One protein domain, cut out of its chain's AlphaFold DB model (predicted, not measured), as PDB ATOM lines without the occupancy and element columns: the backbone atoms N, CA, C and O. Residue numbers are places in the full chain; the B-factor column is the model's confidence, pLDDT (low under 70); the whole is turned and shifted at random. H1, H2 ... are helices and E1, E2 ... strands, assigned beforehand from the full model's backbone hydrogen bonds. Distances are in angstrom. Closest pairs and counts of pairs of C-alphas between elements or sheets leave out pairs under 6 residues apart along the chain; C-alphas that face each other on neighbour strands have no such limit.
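Overview. This is residues 2 to 78 of the 151 residues of an uncharacterized protein of Bionectria ochroleuca (UniProt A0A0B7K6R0). One long helix, H2, runs along the longest axis of an elongated domain; the short helix H1 folds back near its first end, and the tiny helix H3 packs on its side. Between H2 and H3 the chain turns and comes back along H2 as a long loop, and after H3 come loops, the short strand E1 and a tail with no named element. The printed part has 77 residues, with three named helices and one named strand in the order H1, H2, H3, E1; it is mostly helix, though under half of its residues are in named elements. It is only just compact, close to loose, with a radius of gyration of the C-alphas of 13.6 A and spans of 40 by 24 by 22 A.

Arrangement. Start with H1, residues 2 to 9, and go on to H2, residues 14 to 32: they are close but not clearly touching, nearest at the C-alphas of Arg 7 and Asn 17, 6.5 A apart. They run opposite ways at a steep tilt of 45 degrees. Next look at H3, residues 48 to 52, which touches residues 18 to 26 of H2; the closest C-alphas, of Ser 22 and Ala 48, are 4.6 A apart. E1, residues 60 to 62, pairs with no named strand, but is paired antiparallel with residues 65 to 66; it is apart from H1, H2 and H3. In H1, H2 and H3 every O i to N i+4 pair is within hydrogen-bond range.

Along the chain. Find C-alpha 2 at (-15.295, -25.746, 23.717), where H1 begins. From C-alpha 14 at (-19.787, -30.836, 11.451), H2 runs 26.6 A to C-alpha 32. E1 ends at C-alpha 62, (-26.967, -28.221, 22.781).

Size, cuts and confidence. The two C-alphas farthest apart, of Arg 11 and Ala 78, are 41.2 A from each other. The link from H2 to H3 is long, with 15 residues. The printed part has no cut, and no printed residue has a pLDDT under 70.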
ATOM      1  N   TYR A   2     -16.629 -25.137  23.803       96.19
ATOM      2  CA  TYR A   2     -15.295 -25.746  23.717       96.19
ATOM      3  C   TYR A   2     -15.137 -26.701  22.524       96.19
ATOM      4  O   TYR A   2     -14.318 -26.452  21.645       96.19
ATOM      5  N   GLU A   3     -16.035 -27.679  22.394       96.44
ATOM      6  CA  GLU A   3     -16.077 -28.605  21.250       96.44
ATOM      7  C   GLU A   3     -16.131 -27.889  19.893       96.44
ATOM      8  O   GLU A   3     -15.367 -28.177  18.980       96.44
ATOM      9  N   ASN A   4     -16.993 -26.875  19.762       96.81
ATOM     10  CA  ASN A   4     -17.098 -26.103  18.522       96.81
ATOM     11  C   ASN A   4     -15.822 -25.300  18.223       96.81
ATOM     12  O   ASN A   4     -15.491 -25.115  17.052       96.81
ATOM     13  N   SER A   5     -15.116 -24.821  19.253       97.69
ATOM     14  CA  SER A   5     -13.814 -24.175  19.082       97.69
ATOM     15  C   SER A   5     -12.761 -25.179  18.637       97.69
ATOM     16  O   SER A   5     -11.958 -24.847  17.768       97.69
ATOM     17  N   LEU A   6     -12.766 -26.392  19.198       97.44
ATOM     18  CA  LEU A   6     -11.854 -27.460  18.803       97.44
ATOM     19  C   LEU A   6     -12.095 -27.863  17.353       97.44
ATOM     20  O   LEU A   6     -11.156 -27.853  16.562       97.44
ATOM     21  N   ARG A   7     -13.356 -28.071  16.971       97.56
ATOM     22  CA  ARG A   7     -13.768 -28.309  15.586       97.56
ATOM     23  C   ARG A   7     -13.248 -27.240  14.627       97.56
ATOM     24  O   ARG A   7     -12.749 -27.552  13.547       97.56
ATOM     25  N   ALA A   8     -13.413 -25.965  14.989       97.88
ATOM     26  CA  ALA A   8     -12.969 -24.845  14.164       97.88
ATOM     27  C   ALA A   8     -11.438 -24.809  14.045       97.88
ATOM     28  O   ALA A   8     -10.917 -24.652  12.940       97.88
ATOM     29  N   TYR A   9     -10.731 -25.015  15.159       98.12
ATOM     30  CA  TYR A   9      -9.272 -25.075  15.215       98.12
ATOM     31  C   TYR A   9      -8.708 -26.212  14.347       98.12
ATOM     32  O   TYR A   9      -7.790 -25.996  13.558       98.12
ATOM     33  N   THR A  10      -9.317 -27.399  14.411       97.31
ATOM     34  CA  THR A  10      -8.931 -28.582  13.622       97.31
ATOM     35  C   THR A  10      -9.526 -28.602  12.211       97.31
ATOM     36  O   THR A  10      -9.260 -29.525  11.439       97.31
ATOM     37  N   ARG A  11     -10.310 -27.576  11.842       97.94
ATOM     38  CA  ARG A  11     -10.994 -27.427  10.543       97.94
ATOM     39  C   ARG A  11     -11.874 -28.626  10.179       97.94
ATOM     40  O   ARG A  11     -12.014 -28.975   9.007       97.94
ATOM     41  N   GLN A  12     -12.476 -29.256  11.178       97.38
ATOM     42  CA  GLN A  12     -13.368 -30.383  10.963       97.38
ATOM     43  C   GLN A  12     -14.749 -29.924  10.469       97.38
ATOM     44  O   GLN A  12     -15.329 -28.939  10.944       97.38
ATOM     45  N   SER A  13     -15.310 -30.673   9.516       96.88
ATOM     46  CA  SER A  13     -16.731 -30.584   9.160       96.88
ATOM     47  C   SER A  13     -17.604 -30.967  10.356       96.88
ATOM     48  O   SER A  13     -17.165 -31.730  11.220       96.88
ATOM     49  N   PHE A  14     -18.849 -30.502  10.380       93.69
ATOM     50  CA  PHE A  14     -19.787 -30.836  11.451       93.69
ATOM     51  C   PHE A  14     -20.027 -32.348  11.544       93.69
ATOM     52  O   PHE A  14     -19.942 -32.922  12.622       93.69
ATOM     53  N   GLU A  15     -20.216 -33.001  10.399       94.00
ATOM     54  CA  GLU A  15     -20.478 -34.435  10.286       94.00
ATOM     55  C   GLU A  15     -19.330 -35.260  10.874       94.00
ATOM     56  O   GLU A  15     -19.562 -36.167  11.670       94.00
ATOM     57  N   LYS A  16     -18.085 -34.905  10.526       96.12
ATOM     58  CA  LYS A  16     -16.885 -35.552  11.074       96.12
ATOM     59  C   LYS A  16     -16.785 -35.385  12.591       96.12
ATOM     60  O   LYS A  16     -16.547 -36.377  13.265       96.12
ATOM     61  N   ASN A  17     -17.003 -34.177  13.113       96.25
ATOM     62  CA  ASN A  17     -16.946 -33.925  14.555       96.25
ATOM     63  C   ASN A  17     -18.006 -34.735  15.304       96.25
ATOM     64  O   ASN A  17     -17.704 -35.383  16.296       96.25
ATOM     65  N   THR A  18     -19.254 -34.726  14.824       94.75
ATOM     66  CA  THR A  18     -20.335 -35.511  15.434       94.75
ATOM     67  C   THR A  18     -20.027 -37.002  15.390       94.75
ATOM     68  O   THR A  18     -20.261 -37.697  16.378       94.75
ATOM     69  N   PHE A  19     -19.499 -37.508  14.274       95.88
ATOM     70  CA  PHE A  19     -19.131 -38.915  14.159       95.88
ATOM     71  C   PHE A  19     -17.993 -39.288  15.116       95.88
ATOM     72  O   PHE A  19     -18.117 -40.277  15.829       95.88
ATOM     73  N   GLU A  20     -16.945 -38.466  15.205       96.62
ATOM     74  CA  GLU A  20     -15.822 -38.670  16.129       96.62
ATOM     75  C   GLU A  20     -16.286 -38.693  17.593       96.62
ATOM     76  O   GLU A  20     -15.989 -39.647  18.312       96.62
ATOM     77  N   SER A  21     -17.114 -37.726  18.017       96.31
ATOM     78  CA  SER A  21     -17.727 -37.766  19.351       96.31
ATOM     79  C   SER A  21     -18.567 -39.036  19.538       96.31
ATOM     80  O   SER A  21     -18.484 -39.685  20.574       96.31
ATOM     81  N   SER A  22     -19.347 -39.444  18.535       97.69
ATOM     82  CA  SER A  22     -20.187 -40.648  18.631       97.69
ATOM     83  C   SER A  22     -19.377 -41.925  18.844       97.69
ATOM     84  O   SER A  22     -19.814 -42.782  19.605       97.69
ATOM     85  N   GLN A  23     -18.204 -42.048  18.218       98.00
ATOM     86  CA  GLN A  23     -17.313 -43.197  18.411       98.00
ATOM     87  C   GLN A  23     -16.736 -43.247  19.828       98.00
ATOM     88  O   GLN A  23     -16.630 -44.325  20.413       98.00
ATOM     89  N   LEU A  24     -16.404 -42.087  20.403       96.81
ATOM     90  CA  LEU A  24     -15.967 -42.007  21.797       96.81
ATOM     91  C   LEU A  24     -17.079 -42.478  22.749       96.81
ATOM     92  O   LEU A  24     -16.843 -43.318  23.616       96.81
ATOM     93  N   TYR A  25     -18.308 -41.999  22.547       96.88
ATOM     94  CA  TYR A  25     -19.449 -42.403  23.371       96.88
ATOM     95  C   TYR A  25     -19.871 -43.863  23.146       96.88
ATOM     96  O   TYR A  25     -20.312 -44.495  24.099       96.88
ATOM     97  N   GLU A  26     -19.702 -44.433  21.949       97.81
ATOM     98  CA  GLU A  26     -19.889 -45.875  21.706       97.81
ATOM     99  C   GLU A  26     -18.934 -46.705  22.577       97.81
ATOM    100  O   GLU A  26     -19.348 -47.678  23.215       97.81
ATOM    101  N   ALA A  27     -17.661 -46.300  22.657       96.75
ATOM    102  CA  ALA A  27     -16.682 -46.975  23.502       96.75
ATOM    103  C   ALA A  27     -17.078 -46.919  24.989       96.75
ATOM    104  O   ALA A  27     -17.000 -47.938  25.681       96.75
ATOM    105  N   PHE A  28     -17.567 -45.770  25.468       95.88
ATOM    106  CA  PHE A  28     -18.062 -45.632  26.840       95.88
ATOM    107  C   PHE A  28     -19.348 -46.416  27.098       95.88
ATOM    108  O   PHE A  28     -19.439 -47.092  28.123       95.88
ATOM    109  N   ASP A  29     -20.317 -46.393  26.179       96.06
ATOM    110  CA  ASP A  29     -21.576 -47.133  26.323       96.06
ATOM    111  C   ASP A  29     -21.279 -48.633  26.451       96.06
ATOM    112  O   ASP A  29     -21.755 -49.272  27.388       96.06
ATOM    113  N   LYS A  30     -20.366 -49.161  25.620       96.75
ATOM    114  CA  LYS A  30     -19.901 -50.553  25.690       96.75
ATOM    115  C   LYS A  30     -19.304 -50.926  27.046       96.75
ATOM    116  O   LYS A  30     -19.619 -52.000  27.555       96.75
ATOM    117  N   VAL A  31     -18.447 -50.081  27.622       95.88
ATOM    118  CA  VAL A  31     -17.891 -50.325  28.964       95.88
ATOM    119  C   VAL A  31     -19.004 -50.255  30.004       95.88
ATOM    120  O   VAL A  31     -19.128 -51.159  30.828       95.88
ATOM    121  N   SER A  32     -19.842 -49.220  29.949       94.50
ATOM    122  CA  SER A  32     -20.887 -48.971  30.941       94.50
ATOM    123  C   SER A  32     -21.950 -50.073  30.981       94.50
ATOM    124  O   SER A  32     -22.383 -50.448  32.067       94.50
ATOM    125  N   SER A  33     -22.324 -50.658  29.839       96.44
ATOM    126  CA  SER A  33     -23.287 -51.764  29.760       96.44
ATOM    127  C   SER A  33     -22.810 -53.040  30.458       96.44
ATOM    128  O   SER A  33     -23.621 -53.906  30.777       96.44
ATOM    129  N   GLN A  34     -21.502 -53.171  30.693       96.75
ATOM    130  CA  GLN A  34     -20.880 -54.337  31.328       96.75
ATOM    131  C   GLN A  34     -20.630 -54.155  32.830       96.75
ATOM    132  O   GLN A  34     -20.111 -55.069  33.469       96.75
ATOM    133  N   LYS A  35     -20.922 -52.981  33.402       95.44
ATOM    134  CA  LYS A  35     -20.684 -52.704  34.824       95.44
ATOM    135  C   LYS A  35     -21.988 -52.766  35.604       95.44
ATOM    136  O   LYS A  35     -22.888 -51.977  35.347       95.44
ATOM    137  N   ASP A  36     -22.037 -53.615  36.627       95.06
ATOM    138  CA  ASP A  36     -23.235 -53.829  37.451       95.06
ATOM    139  C   ASP A  36     -23.773 -52.554  38.114       95.06
ATOM    140  O   ASP A  36     -24.978 -52.396  38.277       95.06
ATOM    141  N   TYR A  37     -22.881 -51.628  38.472       92.56
ATOM    142  CA  TYR A  37     -23.219 -50.345  39.096       92.56
ATOM    143  C   TYR A  37     -23.584 -49.240  38.092       92.56
ATOM    144  O   TYR A  37     -23.915 -48.125  38.495       92.56
ATOM    145  N   SER A  38     -23.504 -49.512  36.789       93.62
ATOM    146  CA  SER A  38     -23.906 -48.563  35.756       93.62
ATOM    147  C   SER A  38     -25.422 -48.467  35.667       93.62
ATOM    148  O   SER A  38     -26.132 -49.471  35.713       93.62
ATOM    149  N   TRP A  39     -25.922 -47.259  35.405       90.19
ATOM    150  CA  TRP A  39     -27.331 -47.038  35.077       90.19
ATOM    151  C   TRP A  39     -27.803 -47.871  33.873       90.19
ATOM    152  O   TRP A  39     -28.975 -48.222  33.783       90.19
ATOM    153  N   ARG A  40     -26.890 -48.185  32.947       89.12
ATOM    154  CA  ARG A  40     -27.164 -48.943  31.717       89.12
ATOM    155  C   ARG A  40     -26.746 -50.410  31.798       89.12
ATOM    156  O   ARG A  40     -26.610 -51.060  30.763       89.12
ATOM    157  N   SER A  41     -26.505 -50.927  33.002       94.56
ATOM    158  CA  SER A  41     -26.064 -52.309  33.192       94.56
ATOM    159  C   SER A  41     -26.987 -53.305  32.477       94.56
ATOM    160  O   SER A  41     -28.208 -53.274  32.645       94.56
ATOM    161  N   GLY A  42     -26.402 -54.172  31.648       95.75
ATOM    162  CA  GLY A  42     -27.114 -55.200  30.888       95.75
ATOM    163  C   GLY A  42     -27.854 -54.709  29.636       95.75
ATOM    164  O   GLY A  42     -28.405 -55.537  28.908       95.75
ATOM    165  N   GLU A  43     -27.870 -53.403  29.340       95.81
ATOM    166  CA  GLU A  43     -28.398 -52.895  28.069       95.81
ATOM    167  C   GLU A  43     -27.477 -53.281  26.902       95.81
ATOM    168  O   GLU A  43     -26.251 -53.289  27.033       95.81
ATOM    169  N   VAL A  44     -28.058 -53.533  25.724       97.19
ATOM    170  CA  VAL A  44     -27.280 -53.683  24.484       97.19
ATOM    171  C   VAL A  44     -26.558 -52.356  24.195       97.19
ATOM    172  O   VAL A  44     -27.245 -51.335  24.091       97.19
ATOM    173  N   PRO A  45     -25.214 -52.352  24.070       97.00
ATOM    174  CA  PRO A  45     -24.465 -51.147  23.735       97.00
ATOM    175  C   PRO A  45     -24.900 -50.571  22.391       97.00
ATOM    176  O   PRO A  45     -25.130 -51.319  21.440       97.00
ATOM    177  N   ARG A  46     -24.976 -49.248  22.321       97.06
ATOM    178  CA  ARG A  46     -25.328 -48.501  21.112       97.06
ATOM    179  C   ARG A  46     -24.095 -48.262  20.264       97.06
ATOM    180  O   ARG A  46     -23.034 -47.943  20.799       97.06
ATOM    181  N   ASP A  47     -24.258 -48.343  18.950       98.06
ATOM    182  CA  ASP A  47     -23.185 -47.984  18.025       98.06
ATOM    183  C   ASP A  47     -23.090 -46.457  17.798       98.06
ATOM    184  O   ASP A  47     -24.004 -45.683  18.117       98.06
ATOM    185  N   ALA A  48     -21.979 -45.991  17.215       98.00
ATOM    186  CA  ALA A  48     -21.784 -44.574  16.905       98.00
ATOM    187  C   ALA A  48     -22.886 -43.987  16.003       98.00
ATOM    188  O   ALA A  48     -23.194 -42.796  16.084       98.00
ATOM    189  N   ARG A  49     -23.510 -44.791  15.134       97.12
ATOM    190  CA  ARG A  49     -24.581 -44.309  14.257       97.12
ATOM    191  C   ARG A  49     -25.843 -44.033  15.064       97.12
ATOM    192  O   ARG A  49     -26.463 -42.991  14.857       97.12
ATOM    193  N   GLU A  50     -26.222 -44.920  15.973       97.06
ATOM    194  CA  GLU A  50     -27.349 -44.726  16.886       97.06
ATOM    195  C   GLU A  50     -27.140 -43.494  17.775       97.06
ATOM    196  O   GLU A  50     -28.046 -42.664  17.909       97.06
ATOM    197  N   ILE A  51     -25.933 -43.338  18.326       97.56
ATOM    198  CA  ILE A  51     -25.568 -42.222  19.209       97.56
ATOM    199  C   ILE A  51     -25.555 -40.884  18.455       97.56
ATOM    200  O   ILE A  51     -26.057 -39.883  18.975       97.56
ATOM    201  N   GLY A  52     -25.033 -40.857  17.227       96.94
ATOM    202  CA  GLY A  52     -24.913 -39.650  16.400       96.94
ATOM    203  C   GLY A  52     -26.165 -39.268  15.604       96.94
ATOM    204  O   GLY A  52     -26.203 -38.194  15.003       96.94
ATOM    205  N   THR A  53     -27.203 -40.113  15.578       96.88
ATOM    206  CA  THR A  53     -28.418 -39.857  14.788       96.88
ATOM    207  C   THR A  53     -29.488 -39.140  15.606       96.88
ATOM    208  O   THR A  53     -29.953 -39.630  16.639       96.88
ATOM    209  N   VAL A  54     -29.964 -38.003  15.086       96.75
ATOM    210  CA  VAL A  54     -31.105 -37.280  15.658       96.75
ATOM    211  C   VAL A  54     -32.371 -38.120  15.521       96.75
ATOM    212  O   VAL A  54     -32.796 -38.467  14.420       96.75
ATOM    213  N   THR A  55     -33.028 -38.393  16.643       97.06
ATOM    214  CA  THR A  55     -34.340 -39.054  16.668       97.06
ATOM    215  C   THR A  55     -35.258 -38.385  17.686       97.06
ATOM    216  O   THR A  55     -34.830 -37.550  18.481       97.06
ATOM    217  N   LYS A  56     -36.536 -38.793  17.735       96.31
ATOM    218  CA  LYS A  56     -37.450 -38.351  18.806       96.31
ATOM    219  C   LYS A  56     -36.937 -38.717  20.209       96.31
ATOM    220  O   LYS A  56     -37.244 -38.010  21.162       96.31
ATOM    221  N   LYS A  57     -36.169 -39.810  20.333       94.69
ATOM    222  CA  LYS A  57     -35.590 -40.293  21.599       94.69
ATOM    223  C   LYS A  57     -34.166 -39.773  21.844       94.69
ATOM    224  O   LYS A  57     -33.754 -39.711  22.992       94.69
ATOM    225  N   ASN A  58     -33.454 -39.356  20.798       96.75
ATOM    226  CA  ASN A  58     -32.104 -38.793  20.846       96.75
ATOM    227  C   ASN A  58     -32.093 -37.399  20.199       96.75
ATOM    228  O   ASN A  58     -31.580 -37.192  19.101       96.75
ATOM    229  N   ARG A  59     -32.786 -36.457  20.840       96.88
ATOM    230  CA  ARG A  59     -32.938 -35.084  20.337       96.88
ATOM    231  C   ARG A  59     -31.662 -34.268  20.561       96.88
ATOM    232  O   ARG A  59     -30.880 -34.578  21.457       96.88
ATOM    233  N   MET A  60     -31.516 -33.179  19.813       96.19
ATOM    234  CA  MET A  60     -30.503 -32.155  20.082       96.19
ATOM    235  C   MET A  60     -30.744 -31.514  21.455       96.19
ATOM    236  O   MET A  60     -31.873 -31.110  21.749       96.19
ATOM    237  N   ILE A  61     -29.696 -31.416  22.276       95.94
ATOM    238  CA  ILE A  61     -29.739 -30.722  23.571       95.94
ATOM    239  C   ILE A  61     -29.030 -29.379  23.460       95.94
ATOM    240  O   ILE A  61     -29.629 -28.335  23.702       95.94
ATOM    241  N   CYS A  62     -27.770 -29.405  23.038       94.31
ATOM    242  CA  CYS A  62     -26.967 -28.221  22.781       94.31
ATOM    243  C   CYS A  62     -25.950 -28.580  21.708       94.31
ATOM    244  O   CYS A  62     -25.245 -29.571  21.855       94.31
ATOM    245  N   SER A  63     -25.863 -27.787  20.640       92.44
ATOM    246  CA  SER A  63     -24.939 -28.088  19.546       92.44
ATOM    247  C   SER A  63     -23.483 -28.175  20.050       92.44
ATOM    248  O   SER A  63     -23.018 -27.218  20.686       92.44
ATOM    249  N   PRO A  64     -22.748 -29.268  19.757       93.31
ATOM    250  CA  PRO A  64     -23.068 -30.322  18.777       93.31
ATOM    251  C   PRO A  64     -23.670 -31.623  19.354       93.31
ATOM    252  O   PRO A  64     -23.845 -32.588  18.616       93.31
ATOM    253  N   TYR A  65     -23.984 -31.675  20.647       96.00
ATOM    254  CA  TYR A  65     -24.324 -32.903  21.362       96.00
ATOM    255  C   TYR A  65     -25.824 -33.227  21.378       96.00
ATOM    256  O   TYR A  65     -26.684 -32.424  21.771       96.00
ATOM    257  N   LEU A  66     -26.124 -34.473  21.011       96.69
ATOM    258  CA  LEU A  66     -27.438 -35.087  21.191       96.69
ATOM    259  C   LEU A  66     -27.590 -35.639  22.611       96.69
ATOM    260  O   LEU A  66     -26.616 -35.766  23.350       96.69
ATOM    261  N   LEU A  67     -28.818 -35.989  22.995       95.69
ATOM    262  CA  LEU A  67     -29.139 -36.473  24.341       95.69
ATOM    263  C   LEU A  67     -28.223 -37.611  24.822       95.69
ATOM    264  O   LEU A  67     -27.825 -37.597  25.980       95.69
ATOM    265  N   LEU A  68     -27.884 -38.575  23.963       95.50
ATOM    266  CA  LEU A  68     -27.033 -39.715  24.333       95.50
ATOM    267  C   LEU A  68     -25.560 -39.349  24.587       95.50
ATOM    268  O   LEU A  68     -24.843 -40.155  25.162       95.50
ATOM    269  N   MET A  69     -25.129 -38.145  24.204       95.81
ATOM    270  CA  MET A  69     -23.785 -37.604  24.457       95.81
ATOM    271  C   MET A  69     -23.775 -36.596  25.617       95.81
ATOM    272  O   MET A  69     -22.915 -35.727  25.692       95.81
ATOM    273  N   ASN A  70     -24.795 -36.620  26.473       94.38
ATOM    274  CA  ASN A  70     -24.882 -35.752  27.642       94.38
ATOM    275  C   ASN A  70     -25.025 -36.607  28.901       94.38
ATOM    276  O   ASN A  70     -25.642 -37.675  28.879       94.38
ATOM    277  N   ALA A  71     -24.480 -36.109  30.009       90.19
ATOM    278  CA  ALA A  71     -24.549 -36.790  31.292       90.19
ATOM    279  C   ALA A  71     -26.003 -36.966  31.771       90.19
ATOM    280  O   ALA A  71     -26.825 -36.049  31.693       90.19
ATOM    281  N   PHE A  72     -26.294 -38.142  32.332       83.88
ATOM    282  CA  PHE A  72     -27.538 -38.434  33.040       83.88
ATOM    283  C   PHE A  72     -27.262 -38.437  34.544       83.88
ATOM    284  O   PHE A  72     -26.585 -39.320  35.056       83.88
ATOM    285  N   ASN A  73     -27.795 -37.449  35.260       79.31
ATOM    286  CA  ASN A  73     -27.511 -37.230  36.682       79.31
ATOM    287  C   ASN A  73     -28.592 -37.774  37.636       79.31
ATOM    288  O   ASN A  73     -28.450 -37.664  38.850       79.31
ATOM    289  N   ALA A  74     -29.672 -38.357  37.114       86.06
ATOM    290  CA  ALA A  74     -30.775 -38.887  37.913       86.06
ATOM    291  C   ALA A  74     -30.506 -40.332  38.375       86.06
ATOM    292  O   ALA A  74     -31.208 -41.255  37.969       86.06
ATOM    293  N   VAL A  75     -29.483 -40.525  39.211       89.06
ATOM    294  CA  VAL A  75     -29.090 -41.835  39.760       89.06
ATOM    295  C   VAL A  75     -29.153 -41.843  41.290       89.06
ATOM    296  O   VAL A  75     -29.047 -40.798  41.928       89.06
ATOM    297  N   ASN A  76     -29.309 -43.028  41.886       93.25
ATOM    298  CA  ASN A  76     -29.177 -43.236  43.329       93.25
ATOM    299  C   ASN A  76     -27.994 -44.179  43.578       93.25
ATOM    300  O   ASN A  76     -28.154 -45.398  43.599       93.25
ATOM    301  N   LEU A  77     -26.798 -43.597  43.666       92.31
ATOM    302  CA  LEU A  77     -25.532 -44.307  43.810       92.31
ATOM    303  C   LEU A  77     -24.633 -43.550  44.796       92.31
ATOM    304  O   LEU A  77     -24.646 -42.320  44.831       92.31
ATOM    305  N   ALA A  78     -23.841 -44.286  45.572       94.38
ATOM    306  CA  ALA A  78     -22.823 -43.734  46.457       94.38
ATOM    307  C   ALA A  78     -21.543 -44.573  46.377       94.38
ATOM    308  O   ALA A  78     -21.596 -45.774  46.118       94.38
TER     309      ALA A  78